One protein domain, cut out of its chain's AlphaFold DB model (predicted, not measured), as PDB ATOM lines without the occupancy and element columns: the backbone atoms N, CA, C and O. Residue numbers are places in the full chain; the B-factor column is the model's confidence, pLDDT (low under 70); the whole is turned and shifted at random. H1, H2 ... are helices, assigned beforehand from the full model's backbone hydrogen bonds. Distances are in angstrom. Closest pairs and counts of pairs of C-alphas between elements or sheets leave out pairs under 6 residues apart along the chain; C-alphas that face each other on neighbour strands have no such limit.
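AT A GLANCE: This is residues 9 to 72 of the 73 residues of an uncharacterized protein of Testudinibacter aquarius (UniProt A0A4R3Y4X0). Two long helices, H1 and H3, cross at a steep tilt, residues 11 to 16 of H1 over the middle of H3, residues 44 to 52, and the short helix H2 sits in the turn of chain that joins the end of H1 to the beginning of H3. After H3 the backbone folds back to a short helix, H4, on the side of H3 turned away from H1, and residues 66 to 71 stick out there. The printed part has 64 residues with four named helices, in the order H1, H2, H3, H4, and no named strand; the class is all helix. The whole is only just compact, close to loose, with a radius of gyration of the C-alphas of 12.3 A, and the C-alphas span 33 by 27 by 22 A.

HOW THE PARTS SIT: H1, residues 9 to 24, comes first and touches H3, residues 38 to 56, with 8 pairs of C-alphas within 8 A. The closest C-alphas are those of Glu 12 and Tyr 48, 6.0 A apart. H1 touches H3 with residues 11 to 16 alone, and H3 touches H1 with residues 44 to 52 alone. The two helices run opposite ways at a steep tilt of 54 degrees, with centres 10.6 A apart. H1 and H2, residues 29 to 32, touch only at the corner by their link, where the C-alphas of Leu 23 and Gly 29 are closest, at 4.2 A. H2 and H3 are apart. H4, residues 65 to 70, is apart from H1, H2 and H3. In H1, H3 and H4 every O i to N i+4 pair is within hydrogen-bond range; H2 is too short for such a pair, and its one O i to N i+3 pair is within range.

IN THESE COORDINATES: H1 runs from Gln 9, C-alpha at (-14.783, -49.575, 48.090), to Ala 24, over 22.8 A. H2 has four residues, Gly 29 to Phe 32. H3 is the longest helix, 19 residues and 26.9 A, from Ser 38, C-alpha at (3.882, -55.250, 42.251), to Phe 56. H4 runs from Pro 65 to Ile 70, whose C-alpha is at (11.409, -37.479, 55.958).

THE WHOLE: The two C-alphas farthest apart are those of Glu 26 and Asp 59, 34.0 A. The C-alphas of Gln 9 and Val 72, first and last printed, are 29.4 A apart. The printed part has no cut. The links from H1 to H2 and from H2 to H3 are tight, and the link from H3 to H4, with 8 residues, is short; no link is long. The mean pLDDT of the printed part is 88.5, and residue 72 is the one printed residue under 70.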
ATOM      1  N   GLN A   9     -14.758 -49.840  49.534       94.25
ATOM      2  CA  GLN A   9     -14.783 -49.575  48.090       94.25
ATOM      3  C   GLN A   9     -14.791 -48.066  47.807       94.25
ATOM      4  O   GLN A   9     -14.162 -47.615  46.851       94.25
ATOM      5  N   ASP A  10     -15.432 -47.274  48.674       94.19
ATOM      6  CA  ASP A  10     -15.375 -45.814  48.594       94.19
ATOM      7  C   ASP A  10     -13.958 -45.279  48.857       94.19
ATOM      8  O   ASP A  10     -13.502 -44.367  48.164       94.19
ATOM      9  N   ILE A  11     -13.235 -45.871  49.816       94.31
ATOM     10  CA  ILE A  11     -11.830 -45.537  50.099       94.31
ATOM     11  C   ILE A  11     -10.934 -45.909  48.918       94.31
ATOM     12  O   ILE A  11     -10.098 -45.108  48.503       94.31
ATOM     13  N   GLU A  12     -11.111 -47.102  48.353       95.31
ATOM     14  CA  GLU A  12     -10.340 -47.555  47.197       95.31
ATOM     15  C   GLU A  12     -10.552 -46.626  46.000       95.31
ATOM     16  O   GLU A  12      -9.582 -46.205  45.370       95.31
ATOM     17  N   LEU A  13     -11.799 -46.235  45.720       95.19
ATOM     18  CA  LEU A  13     -12.108 -45.273  44.664       95.19
ATOM     19  C   LEU A  13     -11.445 -43.914  44.932       95.19
ATOM     20  O   LEU A  13     -10.772 -43.382  44.049       95.19
ATOM     21  N   LEU A  14     -11.585 -43.381  46.149       94.44
ATOM     22  CA  LEU A  14     -10.977 -42.112  46.557       94.44
ATOM     23  C   LEU A  14      -9.458 -42.123  46.347       94.44
ATOM     24  O   LEU A  14      -8.907 -41.223  45.710       94.44
ATOM     25  N   VAL A  15      -8.785 -43.148  46.867       95.81
ATOM     26  CA  VAL A  15      -7.328 -43.280  46.820       95.81
ATOM     27  C   VAL A  15      -6.844 -43.503  45.388       95.81
ATOM     28  O   VAL A  15      -5.874 -42.869  44.973       95.81
ATOM     29  N   ASN A  16      -7.534 -44.327  44.596       95.62
ATOM     30  CA  ASN A  16      -7.181 -44.543  43.194       95.62
ATOM     31  C   ASN A  16      -7.315 -43.263  42.368       95.62
ATOM     32  O   ASN A  16      -6.389 -42.897  41.643       95.62
ATOM     33  N   THR A  17      -8.428 -42.538  42.502       95.19
ATOM     34  CA  THR A  17      -8.620 -41.260  41.803       95.19
ATOM     35  C   THR A  17      -7.615 -40.203  42.267       95.19
ATOM     36  O   THR A  17      -7.142 -39.405  41.456       95.19
ATOM     37  N   PHE A  18      -7.244 -40.197  43.548       94.81
ATOM     38  CA  PHE A  18      -6.188 -39.328  44.060       94.81
ATOM     39  C   PHE A  18      -4.841 -39.633  43.395       94.81
ATOM     40  O   PHE A  18      -4.220 -38.731  42.833       94.81
ATOM     41  N   TYR A  19      -4.412 -40.898  43.377       94.25
ATOM     42  CA  TYR A  19      -3.119 -41.256  42.797       94.25
ATOM     43  C   TYR A  19      -3.065 -41.109  41.275       94.25
ATOM     44  O   TYR A  19      -2.007 -40.772  40.751       94.25
ATOM     45  N   GLN A  20      -4.187 -41.253  40.565       93.31
ATOM     46  CA  GLN A  20      -4.264 -40.882  39.146       93.31
ATOM     47  C   GLN A  20      -3.889 -39.410  38.921       93.31
ATOM     48  O   GLN A  20      -3.166 -39.099  37.978       93.31
ATOM     49  N   LYS A  21      -4.334 -38.504  39.803       95.12
ATOM     50  CA  LYS A  21      -3.974 -37.079  39.736       95.12
ATOM     51  C   LYS A  21      -2.528 -36.830  40.157       95.12
ATOM     52  O   LYS A  21      -1.849 -36.052  39.501       95.12
ATOM     53  N   VAL A  22      -2.052 -37.496  41.211       94.06
ATOM     54  CA  VAL A  22      -0.662 -37.369  41.691       94.06
ATOM     55  C   VAL A  22       0.336 -37.782  40.616       94.06
ATOM     56  O   VAL A  22       1.302 -37.066  40.382       94.06
ATOM     57  N   LEU A  23       0.100 -38.911  39.944       91.38
ATOM     58  CA  LEU A  23       0.991 -39.413  38.896       91.38
ATOM     59  C   LEU A  23       1.031 -38.502  37.661       91.38
ATOM     60  O   LEU A  23       2.034 -38.494  36.955       91.38
ATOM     61  N   ALA A  24      -0.036 -37.740  37.413       92.31
ATOM     62  CA  ALA A  24      -0.110 -36.778  36.318       92.31
ATOM     63  C   ALA A  24       0.441 -35.382  36.679       92.31
ATOM     64  O   ALA A  24       0.615 -34.558  35.785       92.31
ATOM     65  N   ASP A  25       0.695 -35.085  37.959       94.88
ATOM     66  CA  ASP A  25       1.221 -33.784  38.390       94.88
ATOM     67  C   ASP A  25       2.743 -33.730  38.182       94.88
ATOM     68  O   ASP A  25       3.496 -34.517  38.752       94.88
ATOM     69  N   GLU A  26       3.216 -32.766  37.393       93.38
ATOM     70  CA  GLU A  26       4.635 -32.622  37.038       93.38
ATOM     71  C   GLU A  26       5.545 -32.295  38.234       93.38
ATOM     72  O   GLU A  26       6.746 -32.563  38.194       93.38
ATOM     73  N   ARG A  27       4.996 -31.736  39.319       92.94
ATOM     74  CA  ARG A  27       5.769 -31.304  40.494       92.94
ATOM     75  C   ARG A  27       5.988 -32.422  41.498       92.94
ATOM     76  O   ARG A  27       6.921 -32.332  42.285       92.94
ATOM     77  N   ILE A  28       5.110 -33.424  41.533       91.62
ATOM     78  CA  ILE A  28       5.160 -34.487  42.552       91.62
ATOM     79  C   ILE A  28       5.108 -35.897  41.967       91.62
ATOM     80  O   ILE A  28       5.556 -36.834  42.624       91.62
ATOM     81  N   GLY A  29       4.619 -36.078  40.741       89.19
ATOM     82  CA  GLY A  29       4.476 -37.391  40.113       89.19
ATOM     83  C   GLY A  29       5.806 -38.130  39.973       89.19
ATOM     84  O   GLY A  29       5.868 -39.342  40.185       89.19
ATOM     85  N   TYR A  30       6.905 -37.400  39.737       89.06
ATOM     86  CA  TYR A  30       8.242 -37.993  39.641       89.06
ATOM     87  C   TYR A  30       8.679 -38.688  40.943       89.06
ATOM     88  O   TYR A  30       9.407 -39.679  40.878       89.06
ATOM     89  N   MET A  31       8.179 -38.253  42.109       88.00
ATOM     90  CA  MET A  31       8.466 -38.892  43.401       88.00
ATOM     91  C   MET A  31       7.908 -40.313  43.481       88.00
ATOM     92  O   MET A  31       8.388 -41.096  44.286       88.00
ATOM     93  N   PHE A  32       6.936 -40.677  42.644       87.88
ATOM     94  CA  PHE A  32       6.331 -42.012  42.613       87.88
ATOM     95  C   PHE A  32       6.781 -42.842  41.406       87.88
ATOM     96  O   PHE A  32       6.445 -44.021  41.314       87.88
ATOM     97  N   SER A  33       7.586 -42.269  40.505       80.44
ATOM     98  CA  SER A  33       8.040 -42.926  39.269       80.44
ATOM     99  C   SER A  33       8.844 -44.213  39.503       80.44
ATOM    100  O   SER A  33       8.852 -45.105  38.651       80.44
ATOM    101  N   HIS A  34       9.482 -44.330  40.672       79.88
ATOM    102  CA  HIS A  34      10.270 -45.488  41.092       79.88
ATOM    103  C   HIS A  34       9.425 -46.638  41.670       79.88
ATOM    104  O   HIS A  34       9.939 -47.737  41.874       79.88
ATOM    105  N   ILE A  35       8.134 -46.413  41.940       81.06
ATOM    106  CA  ILE A  35       7.223 -47.426  42.481       81.06
ATOM    107  C   ILE A  35       6.440 -48.032  41.316       81.06
ATOM    108  O   ILE A  35       5.419 -47.499  40.895       81.06
ATOM    109  N   GLN A  36       6.914 -49.162  40.786       76.56
ATOM    110  CA  GLN A  36       6.298 -49.819  39.628       76.56
ATOM    111  C   GLN A  36       5.901 -51.272  39.903       76.56
ATOM    112  O   GLN A  36       6.375 -51.919  40.843       76.56
ATOM    113  N   GLY A  37       5.006 -51.791  39.060       80.06
ATOM    114  CA  GLY A  37       4.571 -53.186  39.088       80.06
ATOM    115  C   GLY A  37       3.950 -53.587  40.427       80.06
ATOM    116  O   GLY A  37       3.076 -52.905  40.961       80.06
ATOM    117  N   SER A  38       4.416 -54.698  40.998       80.81
ATOM    118  CA  SER A  38       3.882 -55.250  42.251       80.81
ATOM    119  C   SER A  38       4.086 -54.336  43.468       80.81
ATOM    120  O   SER A  38       3.337 -54.432  44.442       80.81
ATOM    121  N   HIS A  39       5.057 -53.419  43.423       86.00
ATOM    122  CA  HIS A  39       5.268 -52.435  44.486       86.00
ATOM    123  C   HIS A  39       4.166 -51.377  44.515       86.00
ATOM    124  O   HIS A  39       3.801 -50.916  45.595       86.00
ATOM    125  N   TRP A  40       3.587 -51.050  43.356       90.19
ATOM    126  CA  TRP A  40       2.487 -50.095  43.264       90.19
ATOM    127  C   TRP A  40       1.225 -50.621  43.943       90.19
ATOM    128  O   TRP A  40       0.622 -49.934  44.764       90.19
ATOM    129  N   GLN A  41       0.872 -51.883  43.692       89.94
ATOM    130  CA  GLN A  41      -0.281 -52.504  44.343       89.94
ATOM    131  C   GLN A  41      -0.110 -52.561  45.869       89.94
ATOM    132  O   GLN A  41      -1.035 -52.237  46.608       89.94
ATOM    133  N   LYS A  42       1.097 -52.881  46.358       90.81
ATOM    134  CA  LYS A  42       1.408 -52.847  47.800       90.81
ATOM    135  C   LYS A  42       1.305 -51.440  48.391       90.81
ATOM    136  O   LYS A  42       0.865 -51.291  49.530       90.81
ATOM    137  N   HIS A  43       1.722 -50.421  47.639       91.56
ATOM    138  CA  HIS A  43       1.583 -49.023  48.043       91.56
ATOM    139  C   HIS A  43       0.111 -48.636  48.191       91.56
ATOM    140  O   HIS A  43      -0.280 -48.130  49.241       91.56
ATOM    141  N   LEU A  44      -0.720 -48.953  47.195       93.62
ATOM    142  CA  LEU A  44      -2.158 -48.685  47.237       93.62
ATOM    143  C   LEU A  44      -2.847 -49.387  48.413       93.62
ATOM    144  O   LEU A  44      -3.533 -48.722  49.181       93.62
ATOM    145  N   GLU A  45      -2.577 -50.676  48.643       93.50
ATOM    146  CA  GLU A  45      -3.125 -51.412  49.797       93.50
ATOM    147  C   GLU A  45      -2.783 -50.754  51.137       93.50
ATOM    148  O   GLU A  45      -3.621 -50.640  52.037       93.50
ATOM    149  N   LYS A  46      -1.548 -50.260  51.276       92.62
ATOM    150  CA  LYS A  46      -1.121 -49.525  52.469       92.62
ATOM    151  C   LYS A  46      -1.884 -48.207  52.628       92.62
ATOM    152  O   LYS A  46      -2.206 -47.834  53.756       92.62
ATOM    153  N   MET A  47      -2.174 -47.513  51.530       94.19
ATOM    154  CA  MET A  47      -2.928 -46.256  51.534       94.19
ATOM    155  C   MET A  47      -4.417 -46.464  51.802       94.19
ATOM    156  O   MET A  47      -4.998 -45.667  52.533       94.19
ATOM    157  N   TYR A  48      -5.017 -47.547  51.305       94.62
ATOM    158  CA  TYR A  48      -6.390 -47.910  51.658       94.62
ATOM    159  C   TYR A  48      -6.509 -48.134  53.161       94.62
ATOM    160  O   TYR A  48      -7.340 -47.510  53.807       94.62
ATOM    161  N   ARG A  49      -5.605 -48.938  53.730       92.44
ATOM    162  CA  ARG A  49      -5.532 -49.186  55.175       92.44
ATOM    163  C   ARG A  49      -5.329 -47.901  55.982       92.44
ATOM    164  O   ARG A  49      -5.975 -47.712  57.002       92.44
ATOM    165  N   PHE A  50      -4.463 -46.996  55.517       93.25
ATOM    166  CA  PHE A  50      -4.257 -45.694  56.161       93.25
ATOM    167  C   PHE A  50      -5.550 -44.873  56.228       93.25
ATOM    168  O   PHE A  50      -5.923 -44.406  57.300       93.25
ATOM    169  N   TRP A  51      -6.252 -44.712  55.108       92.50
ATOM    170  CA  TRP A  51      -7.475 -43.908  55.062       92.50
ATOM    171  C   TRP A  51      -8.659 -44.580  55.753       92.50
ATOM    172  O   TRP A  51      -9.416 -43.905  56.438       92.50
ATOM    173  N   GLU A  52      -8.782 -45.899  55.637       90.69
ATOM    174  CA  GLU A  52      -9.766 -46.706  56.359       90.69
ATOM    175  C   GLU A  52      -9.593 -46.551  57.879       90.69
ATOM    176  O   GLU A  52     -10.569 -46.311  58.583       90.69
ATOM    177  N   SER A  53      -8.349 -46.571  58.368       89.12
ATOM    178  CA  SER A  53      -8.028 -46.307  59.772       89.12
ATOM    179  C   SER A  53      -8.413 -44.890  60.212       89.12
ATOM    180  O   SER A  53      -9.042 -44.726  61.249       89.12
ATOM    181  N   ASN A  54      -8.110 -43.866  59.406       88.88
ATOM    182  CA  ASN A  54      -8.393 -42.470  59.769       88.88
ATOM    183  C   ASN A  54      -9.881 -42.088  59.664       88.88
ATOM    184  O   ASN A  54     -10.335 -41.217  60.398       88.88
ATOM    185  N   ILE A  55     -10.626 -42.676  58.724       90.25
ATOM    186  CA  ILE A  55     -12.028 -42.312  58.459       90.25
ATOM    187  C   ILE A  55     -12.990 -43.144  59.304       90.25
ATOM    188  O   ILE A  55     -13.982 -42.608  59.792       90.25
ATOM    189  N   PHE A  56     -12.708 -44.436  59.477       89.62
ATOM    190  CA  PHE A  56     -13.580 -45.352  60.215       89.62
ATOM    191  C   PHE A  56     -13.072 -45.676  61.625       89.62
ATOM    192  O   PHE A  56     -13.671 -46.514  62.293       89.62
ATOM    193  N   ASP A  57     -11.992 -45.026  62.069       84.00
ATOM    194  CA  ASP A  57     -11.363 -45.224  63.384       84.00
ATOM    195  C   ASP A  57     -10.990 -46.699  63.646       84.00
ATOM    196  O   ASP A  57     -11.201 -47.271  64.715       84.00
ATOM    197  N   LEU A  58     -10.478 -47.353  62.598       82.81
ATOM    198  CA  LEU A  58     -10.063 -48.754  62.623       82.81
ATOM    199  C   LEU A  58      -8.563 -48.860  62.906       82.81
ATOM    200  O   LEU A  58      -7.767 -48.104  62.356       82.81
ATOM    201  N   ASP A  59      -8.128 -49.872  63.658       80.06
ATOM    202  CA  ASP A  59      -6.696 -50.168  63.848       80.06
ATOM    203  C   ASP A  59      -6.103 -50.935  62.645       80.06
ATOM    204  O   ASP A  59      -5.440 -51.970  62.757       80.06
ATOM    205  N   SER A  60      -6.417 -50.468  61.435       75.88
ATOM    206  CA  SER A  60      -6.051 -51.133  60.190       75.88
ATOM    207  C   SER A  60      -4.763 -50.594  59.579       75.88
ATOM    208  O   SER A  60      -4.308 -51.179  58.611       75.88
ATOM    209  N   TYR A  61      -4.098 -49.569  60.117       82.25
ATOM    210  CA  TYR A  61      -2.801 -49.097  59.615       82.25
ATOM    211  C   TYR A  61      -1.722 -49.151  60.693       82.25
ATOM    212  O   TYR A  61      -1.907 -48.677  61.803       82.25
ATOM    213  N   GLN A  62      -0.555 -49.695  60.341       74.75
ATOM    214  CA  GLN A  62       0.573 -49.856  61.257       74.75
ATOM    215  C   GLN A  62       1.821 -49.218  60.639       74.75
ATOM    216  O   GLN A  62       2.266 -49.613  59.555       74.75
ATOM    217  N   GLY A  63       2.380 -48.209  61.312       80.38
ATOM    218  CA  GLY A  63       3.612 -47.528  60.911       80.38
ATOM    219  C   GLY A  63       3.616 -46.031  61.219       80.38
ATOM    220  O   GLY A  63       2.615 -45.462  61.634       80.38
ATOM    221  N   ASN A  64       4.752 -45.372  60.972       83.88
ATOM    222  CA  ASN A  64       4.906 -43.922  61.123       83.88
ATOM    223  C   ASN A  64       4.976 -43.263  59.731       83.88
ATOM    224  O   ASN A  64       6.025 -43.355  59.084       83.88
ATOM    225  N   PRO A  65       3.886 -42.636  59.240       84.62
ATOM    226  CA  PRO A  65       3.871 -41.989  57.931       84.62
ATOM    227  C   PRO A  65       4.931 -40.893  57.818       84.62
ATOM    228  O   PRO A  65       5.651 -40.849  56.825       84.62
ATOM    229  N   MET A  66       5.088 -40.048  58.840       85.50
ATOM    230  CA  MET A  66       6.019 -38.915  58.804       85.50
ATOM    231  C   MET A  66       7.466 -39.361  58.623       85.50
ATOM    232  O   MET A  66       8.186 -38.804  57.798       85.50
ATOM    233  N   LEU A  67       7.871 -40.423  59.321       87.00
ATOM    234  CA  LEU A  67       9.219 -40.969  59.191       87.00
ATOM    235  C   LEU A  67       9.521 -41.444  57.761       87.00
ATOM    236  O   LEU A  67      10.662 -41.348  57.320       87.00
ATOM    237  N   GLN A  68       8.518 -41.945  57.034       85.25
ATOM    238  CA  GLN A  68       8.693 -42.350  55.636       85.25
ATOM    239  C   GLN A  68       8.898 -41.144  54.720       85.25
ATOM    240  O   GLN A  68       9.767 -41.193  53.862       85.25
ATOM    241  N   HIS A  69       8.165 -40.049  54.934       86.81
ATOM    242  CA  HIS A  69       8.298 -38.844  54.111       86.81
ATOM    243  C   HIS A  69       9.620 -38.106  54.370       86.81
ATOM    244  O   HIS A  69      10.224 -37.608  53.431       86.81
ATOM    245  N   ILE A  70      10.115 -38.096  55.615       86.62
ATOM    246  CA  ILE A  70      11.409 -37.479  55.958       86.62
ATOM    247  C   ILE A  70      12.579 -38.189  55.264       86.62
ATOM    248  O   ILE A  70      13.528 -37.534  54.863       86.62
ATOM    249  N   ARG A  71      12.528 -39.519  55.118       78.69
ATOM    250  CA  ARG A  71      13.622 -40.318  54.529       78.69
ATOM    251  C   ARG A  71      13.756 -40.194  53.009       78.69
ATOM    252  O   ARG A  71      14.737 -40.692  52.468       78.69
ATOM    253  N   VAL A  72      12.746 -39.647  52.337       67.62
ATOM    254  CA  VAL A  72      12.696 -39.532  50.870       67.62
ATOM    255  C   VAL A  72      13.122 -38.126  50.399       67.62
ATOM    256  O   VAL A  72      13.347 -37.934  49.207       67.62
TER     257      VAL A  72